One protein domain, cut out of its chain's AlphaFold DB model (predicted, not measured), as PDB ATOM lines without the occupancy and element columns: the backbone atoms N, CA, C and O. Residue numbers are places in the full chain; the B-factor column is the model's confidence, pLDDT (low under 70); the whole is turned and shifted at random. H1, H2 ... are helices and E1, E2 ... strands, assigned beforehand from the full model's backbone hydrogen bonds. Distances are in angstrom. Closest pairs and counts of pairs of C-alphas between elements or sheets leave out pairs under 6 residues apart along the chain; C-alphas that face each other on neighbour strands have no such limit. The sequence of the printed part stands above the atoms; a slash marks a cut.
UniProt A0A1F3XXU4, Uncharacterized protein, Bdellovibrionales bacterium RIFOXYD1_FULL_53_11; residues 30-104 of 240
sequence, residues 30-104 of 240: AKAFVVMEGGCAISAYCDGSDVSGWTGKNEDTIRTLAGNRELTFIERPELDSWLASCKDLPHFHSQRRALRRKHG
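What this domain is: This is residues 30 to 104 of the 240 residues of an uncharacterized protein of Bdellovibrionales bacterium RIFOXYD1_FULL_53_11 (UniProt A0A1F3XXU4). A small, strongly twisted sheet of three strands, E2, E1 and E3, separates two unlike sides: the short helix H1 covers part of one face, and from the opposite face H2 stands up, leading away from the sheet to H3. H3 folds back from the far end of H2 at a steep tilt of 60 degrees, touching H2 with residues 95 to 99 alone and staying clear of the sheet, and a long loop, residues 47 to 58, leads from E2 to H1. The printed part has 75 residues with three named strands and three named helices, in the order E1, E2, H1, E3, H2, H3 along the chain; the sheet runs E2, E1, E3 and is mixed, and the class is mixed, helices and strands. The whole is only just compact, close to loose, with a radius of gyration of the C-alphas of 13.2 A, and its C-alphas span 38 by 27 by 18 A.

Where its parts are: The inner strand of the sheet, E1, is residues 32 to 37, 16.5 A from first to last C-alpha, and begins at C-alpha 32 at (143.315, 232.482, 165.377). The edge strand E2 is residues 40 to 46, 17.2 A long, and the other edge strand, E3, is residues 71 to 75, 13.1 A long. H1 is residues 59 to 66 and measures 10.4 A. H2, residues 76 to 86, begins at the residue after E3, with C-alpha 76 at (152.663, 222.511, 173.314), and measures 15.6 A. H3, residues 91 to 102, is the longest helix at 12 residues, 17.0 A from first to last C-alpha, and ends with C-alpha 102 at (153.348, 238.542, 177.269).

How they stand to each other: E1 and E2 form a hairpin, antiparallel with 161 degrees between their directions; N 35 and O 43 are 2.8 A apart and N 45 and O 33 are 2.8 A apart, both within hydrogen-bond range. E1 and E3 are parallel neighbours, with 27 degrees between their directions; N 34 and O 72, 2.9 A apart, and N 74 and O 34, 2.8 A apart, are within hydrogen-bond range. The sheet is only just strongly twisted, with C-alphas up to 4.4 A off its best plane. H1 is on the sheet at a height of 9.2 A, over E1 and only just over E3, where 3 of its C-alphas fall. It runs along the strands, at 22 degrees to E1 on the local plane. Its closest C-alphas to E2 are those of Glu 59 and Cys 40, 7.0 A apart. H2 is on the opposite face, over E1, at a height of 12.1 A, and stands up from the sheet, its line rising 60 degrees out of the local plane. The closest C-alphas of H2 and E1 are those of Arg 76 and Glu 37, 5.5 A apart. H2 and H3 touch, opposite ways at a steep tilt of 60 degrees; H3 touches H2 with residues 95 to 99 alone, and the closest C-alphas are those of Cys 86 and Gln 95, 5.2 A apart. H3 is not on the sheet, and H1 is apart from both H2 and H3. In H1, H2 and H3 every O i to N i+4 pair is within hydrogen-bond range.

The domain as a whole: The two C-alphas farthest apart, those of Thr 64 in H1 and Pro 90 between H2 and H3, are 39.2 A apart. The printed part, residues 30 to 104, has no cut. The link from E2 to H1, 12 residues, is long; the links E1 to E2, H1 to E3, E3 to H2 and H2 to H3 are tight. The mean pLDDT of the printed part is 79.9, and it is under 70 at residue 30, residues 47 to 49, residues 90 to 97 and residues 100 to 104; H3 has a mean of 67.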
ATOM      1  N   ALA A  30     139.490 237.889 162.668       64.81
ATOM      2  CA  ALA A  30     139.919 237.686 164.043       64.81
ATOM      3  C   ALA A  30     141.096 236.698 164.074       64.81
ATOM      4  O   ALA A  30     141.025 235.622 163.477       64.81
ATOM      5  N   LYS A  31     142.180 237.088 164.751       80.38
ATOM      6  CA  LYS A  31     143.388 236.278 164.909       80.38
ATOM      7  C   LYS A  31     143.039 234.915 165.507       80.38
ATOM      8  O   LYS A  31     142.353 234.851 166.530       80.38
ATOM      9  N   ALA A  32     143.507 233.838 164.880       83.75
ATOM     10  CA  ALA A  32     143.315 232.482 165.377       83.75
ATOM     11  C   ALA A  32     144.582 231.965 166.059       83.75
ATOM     12  O   ALA A  32     145.698 232.187 165.587       83.75
ATOM     13  N   PHE A  33     144.389 231.234 167.149       85.56
ATOM     14  CA  PHE A  33     145.441 230.575 167.909       85.56
ATOM     15  C   PHE A  33     145.347 229.077 167.682       85.56
ATOM     16  O   PHE A  33     144.268 228.503 167.810       85.56
ATOM     17  N   VAL A  34     146.468 228.453 167.350       88.62
ATOM     18  CA  VAL A  34     146.551 227.023 167.069       88.62
ATOM     19  C   VAL A  34     147.653 226.446 167.936       88.62
ATOM     20  O   VAL A  34     148.787 226.911 167.891       88.62
ATOM     21  N   VAL A  35     147.311 225.455 168.750       89.12
ATOM     22  CA  VAL A  35     148.275 224.741 169.582       89.12
ATOM     23  C   VAL A  35     148.748 223.520 168.811       89.12
ATOM     24  O   VAL A  35     147.925 222.690 168.421       89.12
ATOM     25  N   MET A  36     150.055 223.427 168.598       93.81
ATOM     26  CA  MET A  36     150.719 222.369 167.846       93.81
ATOM     27  C   MET A  36     151.400 221.387 168.800       93.81
ATOM     28  O   MET A  36     151.963 221.779 169.820       93.81
ATOM     29  N   GLU A  37     151.339 220.099 168.479       92.62
ATOM     30  CA  GLU A  37     152.105 219.047 169.139       92.62
ATOM     31  C   GLU A  37     152.437 217.965 168.110       92.62
ATOM     32  O   GLU A  37     151.562 217.503 167.373       92.62
ATOM     33  N   GLY A  38     153.712 217.582 168.013       89.50
ATOM     34  CA  GLY A  38     154.145 216.551 167.062       89.50
ATOM     35  C   GLY A  38     153.843 216.890 165.595       89.50
ATOM     36  O   GLY A  38     153.579 215.988 164.805       89.50
ATOM     37  N   GLY A  39     153.839 218.179 165.233       88.69
ATOM     38  CA  GLY A  39     153.549 218.652 163.871       88.69
ATOM     39  C   GLY A  39     152.061 218.737 163.508       88.69
ATOM     40  O   GLY A  39     151.729 219.109 162.380       88.69
ATOM     41  N   CYS A  40     151.160 218.443 164.448       93.06
ATOM     42  CA  CYS A  40     149.713 218.494 164.250       93.06
ATOM     43  C   CYS A  40     149.051 219.458 165.238       93.06
ATOM     44  O   CYS A  40     149.474 219.588 166.384       93.06
ATOM     45  N   ALA A  41     147.962 220.099 164.821       90.06
ATOM     46  CA  ALA A  41     147.164 220.925 165.711       90.06
ATOM     47  C   ALA A  41     146.367 220.058 166.691       90.06
ATOM     48  O   ALA A  41     145.503 219.284 166.284       90.06
ATOM     49  N   ILE A  42     146.601 220.226 167.986       90.44
ATOM     50  CA  ILE A  42     145.829 219.562 169.046       90.44
ATOM     51  C   ILE A  42     144.642 220.404 169.516       90.44
ATOM     52  O   ILE A  42     143.695 219.888 170.106       90.44
ATOM     53  N   SER A  43     144.683 221.713 169.271       85.19
ATOM     54  CA  SER A  43     143.602 222.628 169.610       85.19
ATOM     55  C   SER A  43     143.678 223.878 168.745       85.19
ATOM     56  O   SER A  43     144.764 224.331 168.393       85.19
ATOM     57  N   ALA A  44     142.526 224.459 168.430       83.25
ATOM     58  CA  ALA A  44     142.440 225.743 167.757       83.25
ATOM     59  C   ALA A  44     141.361 226.605 168.415       83.25
ATOM     60  O   ALA A  44     140.303 226.116 168.816       83.25
ATOM     61  N   TYR A  45     141.626 227.902 168.515       81.25
ATOM     62  CA  TYR A  45     140.702 228.891 169.044       81.25
ATOM     63  C   TYR A  45     140.665 230.113 168.135       81.25
ATOM     64  O   TYR A  45     141.694 230.698 167.803       81.25
ATOM     65  N   CYS A  46     139.458 230.542 167.786       76.38
ATOM     66  CA  CYS A  46     139.217 231.815 167.136       76.38
ATOM     67  C   CYS A  46     137.986 232.465 167.756       76.38
ATOM     68  O   CYS A  46     136.954 231.818 167.940       76.38
ATOM     69  N   ASP A  47     138.069 233.758 168.061       64.94
ATOM     70  CA  ASP A  47     136.918 234.473 168.597       64.94
ATOM     71  C   ASP A  47     135.823 234.624 167.524       64.94
ATOM     72  O   ASP A  47     136.047 235.201 166.461       64.94
ATOM     73  N   GLY A  48     134.621 234.116 167.808       57.50
ATOM     74  CA  GLY A  48     133.450 234.246 166.935       57.50
ATOM     75  C   GLY A  48     133.491 233.409 165.653       57.50
ATOM     76  O   GLY A  48     132.753 233.708 164.721       57.50
ATOM     77  N   SER A  49     134.342 232.385 165.567       67.19
ATOM     78  CA  SER A  49     134.361 231.446 164.440       67.19
ATOM     79  C   SER A  49     134.631 230.030 164.928       67.19
ATOM     80  O   SER A  49     135.488 229.829 165.785       67.19
ATOM     81  N   ASP A  50     133.935 229.056 164.347       71.88
ATOM     82  CA  ASP A  50     134.249 227.651 164.575       71.88
ATOM     83  C   ASP A  50     135.509 227.266 163.785       71.88
ATOM     84  O   ASP A  50     135.593 227.474 162.574       71.88
ATOM     85  N   VAL A  51     136.505 226.745 164.499       81.38
ATOM     86  CA  VAL A  51     137.787 226.258 163.963       81.38
ATOM     87  C   VAL A  51     138.063 224.815 164.394       81.38
ATOM     88  O   VAL A  51     139.181 224.323 164.264       81.38
ATOM     89  N   SER A  52     137.045 224.110 164.894       75.69
ATOM     90  CA  SER A  52     137.147 222.721 165.356       75.69
ATOM     91  C   SER A  52     137.755 221.790 164.300       75.69
ATOM     92  O   SER A  52     138.607 220.961 164.624       75.69
ATOM     93  N   GLY A  53     137.409 222.003 163.025       77.50
ATOM     94  CA  GLY A  53     137.911 221.248 161.874       77.50
ATOM     95  C   GLY A  53     139.391 221.458 161.524       77.50
ATOM     96  O   GLY A  53     139.840 220.955 160.491       77.50
ATOM     97  N   TRP A  54     140.141 222.229 162.317       87.62
ATOM     98  CA  TRP A  54     141.596 222.373 162.191       87.62
ATOM     99  C   TRP A  54     142.367 221.373 163.054       87.62
ATOM    100  O   TRP A  54     143.526 221.091 162.771       87.62
ATOM    101  N   THR A  55     141.719 220.804 164.070       87.56
ATOM    102  CA  THR A  55     142.324 219.796 164.944       87.56
ATOM    103  C   THR A  55     142.734 218.562 164.134       87.56
ATOM    104  O   THR A  55     141.987 218.097 163.275       87.56
ATOM    105  N   GLY A  56     143.934 218.043 164.388       85.19
ATOM    106  CA  GLY A  56     144.541 216.914 163.683       85.19
ATOM    107  C   GLY A  56     145.210 217.268 162.352       85.19
ATOM    108  O   GLY A  56     145.750 216.378 161.701       85.19
ATOM    109  N   LYS A  57     145.191 218.538 161.928       91.75
ATOM    110  CA  LYS A  57     145.827 218.989 160.680       91.75
ATOM    111  C   LYS A  57     147.209 219.578 160.943       91.75
ATOM    112  O   LYS A  57     147.474 220.093 162.025       91.75
ATOM    113  N   ASN A  58     148.076 219.513 159.938       94.31
ATOM    114  CA  ASN A  58     149.382 220.168 159.978       94.31
ATOM    115  C   ASN A  58     149.268 221.676 159.690       94.31
ATOM    116  O   ASN A  58     148.227 222.170 159.240       94.31
ATOM    117  N   GLU A  59     150.356 222.401 159.939       91.62
ATOM    118  CA  GLU A  59     150.421 223.855 159.782       91.62
ATOM    119  C   GLU A  59     150.040 224.324 158.366       91.62
ATOM    120  O   GLU A  59     149.202 225.218 158.219       91.62
ATOM    121  N   ASP A  60     150.577 223.682 157.326       90.81
ATOM    122  CA  ASP A  60     150.340 224.058 155.925       90.81
ATOM    123  C   ASP A  60     148.863 223.941 155.527       90.81
ATOM    124  O   ASP A  60     148.289 224.823 154.875       90.81
ATOM    125  N   THR A  61     148.207 222.868 155.979       89.69
ATOM    126  CA  THR A  61     146.781 222.654 155.721       89.69
ATOM    127  C   THR A  61     145.952 223.724 156.426       89.69
ATOM    128  O   THR A  61     144.991 224.240 155.858       89.69
ATOM    129  N   ILE A  62     146.323 224.100 157.651       89.31
ATOM    130  CA  ILE A  62     145.610 225.127 158.419       89.31
ATOM    131  C   ILE A  62     145.791 226.508 157.788       89.31
ATOM    132  O   ILE A  62     144.803 227.223 157.641       89.31
ATOM    133  N   ARG A  63     147.003 226.865 157.341       90.31
ATOM    134  CA  ARG A  63     147.263 228.117 156.605       90.31
ATOM    135  C   ARG A  63     146.401 228.222 155.349       90.31
ATOM    136  O   ARG A  63     145.825 229.274 155.093       90.31
ATOM    137  N   THR A  64     146.233 227.114 154.634       87.06
ATOM    138  CA  THR A  64     145.365 227.046 153.449       87.06
ATOM    139  C   THR A  64     143.884 227.225 153.810       87.06
ATOM    140  O   THR A  64     143.174 227.990 153.163       87.06
ATOM    141  N   LEU A  65     143.411 226.564 154.874       85.00
ATOM    142  CA  LEU A  65     142.013 226.646 155.331       85.00
ATOM    143  C   LEU A  65     141.649 228.006 155.938       85.00
ATOM    144  O   LEU A  65     140.485 228.401 155.927       85.00
ATOM    145  N   ALA A  66     142.629 228.704 156.500       82.75
ATOM    146  CA  ALA A  66     142.440 229.977 157.175       82.75
ATOM    147  C   ALA A  66     142.286 231.165 156.210       82.75
ATOM    148  O   ALA A  66     141.827 232.232 156.629       82.75
ATOM    149  N   GLY A  67     142.651 231.001 154.933       82.88
ATOM    150  CA  GLY A  67     142.609 232.066 153.930       82.88
ATOM    151  C   GLY A  67     143.446 233.277 154.357       82.88
ATOM    152  O   GLY A  67     144.631 233.153 154.637       82.88
ATOM    153  N   ASN A  68     142.816 234.451 154.462       78.88
ATOM    154  CA  ASN A  68     143.474 235.709 154.854       78.88
ATOM    155  C   ASN A  68     143.485 235.961 156.376       78.88
ATOM    156  O   ASN A  68     143.561 237.108 156.819       78.88
ATOM    157  N   ARG A  69     143.309 234.927 157.206       82.81
ATOM    158  CA  ARG A  69     143.286 235.073 158.668       82.81
ATOM    159  C   ARG A  69     144.688 235.106 159.259       82.81
ATOM    160  O   ARG A  69     145.542 234.312 158.892       82.81
ATOM    161  N   GLU A  70     144.899 236.003 160.219       83.19
ATOM    162  CA  GLU A  70     146.126 236.017 161.010       83.19
ATOM    163  C   GLU A  70     146.161 234.770 161.908       83.19
ATOM    164  O   GLU A  70     145.237 234.532 162.690       83.19
ATOM    165  N   LEU A  71     147.215 233.966 161.782       86.88
ATOM    166  CA  LEU A  71     147.403 232.730 162.538       86.88
ATOM    167  C   LEU A  71     148.577 232.863 163.501       86.88
ATOM    168  O   LEU A  71     149.617 233.431 163.170       86.88
ATOM    169  N   THR A  72     148.429 232.304 164.696       86.88
ATOM    170  CA  THR A  72     149.521 232.132 165.655       86.88
ATOM    171  C   THR A  72     149.577 230.682 166.084       86.88
ATOM    172  O   THR A  72     148.666 230.193 166.752       86.88
ATOM    173  N   PHE A  73     150.648 230.018 165.666       89.06
ATOM    174  CA  PHE A  73     150.973 228.657 166.055       89.06
ATOM    175  C   PHE A  73     151.789 228.697 167.344       89.06
ATOM    176  O   PHE A  73     152.689 229.523 167.480       89.06
ATOM    177  N   ILE A  74     151.414 227.859 168.305       88.81
ATOM    178  CA  ILE A  74     152.023 227.785 169.632       88.81
ATOM    179  C   ILE A  74     152.358 226.322 169.881       88.81
ATOM    180  O   ILE A  74     151.458 225.484 169.899       88.81
ATOM    181  N   GLU A  75     153.628 226.010 170.094       90.19
ATOM    182  CA  GLU A  75     154.032 224.645 170.424       90.19
ATOM    183  C   GLU A  75     153.559 224.262 171.832       90.19
ATOM    184  O   GLU A  75     153.544 225.078 172.758       90.19
ATOM    185  N   ARG A  76     153.180 222.996 172.029       86.06
ATOM    186  CA  ARG A  76     152.663 222.511 173.314       86.06
ATOM    187  C   ARG A  76     153.608 222.786 174.497       86.06
ATOM    188  O   ARG A  76     153.126 223.323 175.497       86.06
ATOM    189  N   PRO A  77     154.928 222.525 174.404       88.75
ATOM    190  CA  PRO A  77     155.864 222.845 175.484       88.75
ATOM    191  C   PRO A  77     155.939 224.344 175.790       88.75
ATOM    192  O   PRO A  77     156.131 224.749 176.938       88.75
ATOM    193  N   GLU A  78     155.769 225.181 174.767       85.00
ATOM    194  CA  GLU A  78     155.733 226.627 174.927       85.00
ATOM    195  C   GLU A  78     154.467 227.053 175.687       85.00
ATOM    196  O   GLU A  78     154.568 227.778 176.679       85.00
ATOM    197  N   LEU A  79     153.295 226.525 175.315       82.12
ATOM    198  CA  LEU A  79     152.045 226.767 176.040       82.12
ATOM    199  C   LEU A  79     152.136 226.322 177.507       82.12
ATOM    200  O   LEU A  79     151.715 227.057 178.402       82.12
ATOM    201  N   ASP A  80     152.705 225.146 177.770       82.06
ATOM    202  CA  ASP A  80     152.870 224.632 179.133       82.06
ATOM    203  C   ASP A  80     153.808 225.529 179.964       82.06
ATOM    204  O   ASP A  80     153.513 225.830 181.123       82.06
ATOM    205  N   SER A  81     154.882 226.054 179.363       83.38
ATOM    206  CA  SER A  81     155.761 227.053 179.989       83.38
ATOM    207  C   SER A  81     155.016 228.357 180.305       83.38
ATOM    208  O   SER A  81     155.193 228.957 181.373       83.38
ATOM    209  N   TRP A  82     154.116 228.792 179.420       82.50
ATOM    210  CA  TRP A  82     153.300 229.977 179.665       82.50
ATOM    211  C   TRP A  82     152.355 229.774 180.850       82.50
ATOM    212  O   TRP A  82     152.297 230.628 181.742       82.50
ATOM    213  N   LEU A  83     151.663 228.632 180.890       79.50
ATOM    214  CA  LEU A  83     150.773 228.259 181.988       79.50
ATOM    215  C   LEU A  83     151.539 228.153 183.312       79.50
ATOM    216  O   LEU A  83     151.083 228.689 184.323       79.50
ATOM    217  N   ALA A  84     152.733 227.554 183.298       83.25
ATOM    218  CA  ALA A  84     153.607 227.479 184.464       83.25
ATOM    219  C   ALA A  84     153.996 228.874 184.978       83.25
ATOM    220  O   ALA A  84     153.900 229.129 186.175       83.25
ATOM    221  N   SER A  85     154.331 229.810 184.081       80.75
ATOM    222  CA  SER A  85     154.693 231.187 184.458       80.75
ATOM    223  C   SER A  85     153.545 232.003 185.063       80.75
ATOM    224  O   SER A  85     153.781 233.027 185.699       80.75
ATOM    225  N   CYS A  86     152.301 231.554 184.882       78.00
ATOM    226  CA  CYS A  86     151.118 232.203 185.437       78.00
ATOM    227  C   CYS A  86     150.585 231.496 186.689       78.00
ATOM    228  O   CYS A  86     149.639 231.988 187.298       78.00
ATOM    229  N   LYS A  87     151.171 230.364 187.092       77.81
ATOM    230  CA  LYS A  87     150.678 229.537 188.202       77.81
ATOM    231  C   LYS A  87     150.581 230.306 189.523       77.81
ATOM    232  O   LYS A  87     149.641 230.079 190.282       77.81
ATOM    233  N   ASP A  88     151.508 231.232 189.748       75.44
ATOM    234  CA  ASP A  88     151.583 232.034 190.973       75.44
ATOM    235  C   ASP A  88     150.683 233.278 190.935       75.44
ATOM    236  O   ASP A  88     150.508 233.958 191.948       75.44
ATOM    237  N   LEU A  89     150.082 233.591 189.779       72.19
ATOM    238  CA  LEU A  89     149.160 234.713 189.677       72.19
ATOM    239  C   LEU A  89     147.811 234.352 190.307       72.19
ATOM    240  O   LEU A  89     147.228 233.306 189.986       72.19
ATOM    241  N   PRO A  90     147.268 235.242 191.152       55.84
ATOM    242  CA  PRO A  90     145.992 235.007 191.793       55.84
ATOM    243  C   PRO A  90     144.872 235.135 190.755       55.84
ATOM    244  O   PRO A  90     144.747 236.163 190.093       55.84
ATOM    245  N   HIS A  91     144.017 234.114 190.669       62.53
ATOM    246  CA  HIS A  91     142.797 234.082 189.850       62.53
ATOM    247  C   HIS A  91     143.008 233.987 188.321       62.53
ATOM    248  O   HIS A  91     143.961 234.501 187.735       62.53
ATOM    249  N   PHE A  92     142.036 233.368 187.640       61.16
ATOM    250  CA  PHE A  92     142.048 233.133 186.188       61.16
ATOM    251  C   PHE A  92     142.193 234.416 185.351       61.16
ATOM    252  O   PHE A  92     142.851 234.410 184.315       61.16
ATOM    253  N   HIS A  93     141.614 235.540 185.786       62.72
ATOM    254  CA  HIS A  93     141.698 236.801 185.040       62.72
ATOM    255  C   HIS A  93     143.110 237.381 185.009       62.72
ATOM    256  O   HIS A  93     143.541 237.857 183.958       62.72
ATOM    257  N   SER A  94     143.837 237.305 186.122       64.69
ATOM    258  CA  SER A  94     145.228 237.754 186.205       64.69
ATOM    259  C   SER A  94     146.125 236.873 185.346       64.69
ATOM    260  O   SER A  94     146.927 237.392 184.574       64.69
ATOM    261  N   GLN A  95     145.909 235.553 185.393       68.50
ATOM    262  CA  GLN A  95     146.589 234.582 184.531       68.50
ATOM    263  C   GLN A  95     146.326 234.880 183.049       68.50
ATOM    264  O   GLN A  95     147.256 235.072 182.272       68.50
ATOM    265  N   ARG A  96     145.056 235.047 182.659       66.00
ATOM    266  CA  ARG A  96     144.655 235.397 181.288       66.00
ATOM    267  C   ARG A  96     145.259 236.726 180.823       66.00
ATOM    268  O   ARG A  96     145.703 236.828 179.682       66.00
ATOM    269  N   ARG A  97     145.276 237.749 181.688       67.12
ATOM    270  CA  ARG A  97     145.862 239.071 181.406       67.12
ATOM    271  C   ARG A  97     147.373 238.967 181.193       67.12
ATOM    272  O   ARG A  97     147.885 239.558 180.244       67.12
ATOM    273  N   ALA A  98     148.074 238.223 182.045       71.50
ATOM    274  CA  ALA A  98     149.513 238.023 181.930       71.50
ATOM    275  C   ALA A  98     149.886 237.284 180.640       71.50
ATOM    276  O   ALA A  98     150.743 237.768 179.901       71.50
ATOM    277  N   LEU A  99     149.176 236.197 180.314       71.31
ATOM    278  CA  LEU A  99     149.360 235.456 179.063       71.31
ATOM    279  C   LEU A  99     149.169 236.360 177.836       71.31
ATOM    280  O   LEU A  99     150.005 236.389 176.939       71.31
ATOM    281  N   ARG A 100     148.108 237.171 177.803       65.94
ATOM    282  CA  ARG A 100     147.852 238.059 176.658       65.94
ATOM    283  C   ARG A 100     148.890 239.168 176.498       65.94
ATOM    284  O   ARG A 100     149.324 239.413 175.375       65.94
ATOM    285  N   ARG A 101     149.295 239.817 177.599       69.06
ATOM    286  CA  ARG A 101     150.325 240.875 177.587       69.06
ATOM    287  C   ARG A 101     151.671 240.345 177.108       69.06
ATOM    288  O   ARG A 101     152.327 241.001 176.310       69.06
ATOM    289  N   LYS A 102     152.063 239.166 177.591       69.88
ATOM    290  CA  LYS A 102     153.348 238.542 177.269       69.88
ATOM    291  C   LYS A 102     153.447 238.124 175.799       69.88
ATOM    292  O   LYS A 102     154.535 238.160 175.240       69.88
ATOM    293  N   HIS A 103     152.320 237.786 175.171       66.69
ATOM    294  CA  HIS A 103     152.300 237.184 173.833       66.69
ATOM    295  C   HIS A 103     151.639 238.050 172.760       66.69
ATOM    296  O   HIS A 103     151.242 237.540 171.715       66.69
ATOM    297  N   GLY A 104     151.505 239.361 173.005       54.59
ATOM    298  CA  GLY A 104     151.024 240.304 171.993       54.59
ATOM    299  C   GLY A 104     149.653 239.931 171.425       54.59
ATOM    300  O   GLY A 104     149.352 240.246 170.273       54.59
TER     301      GLY A 104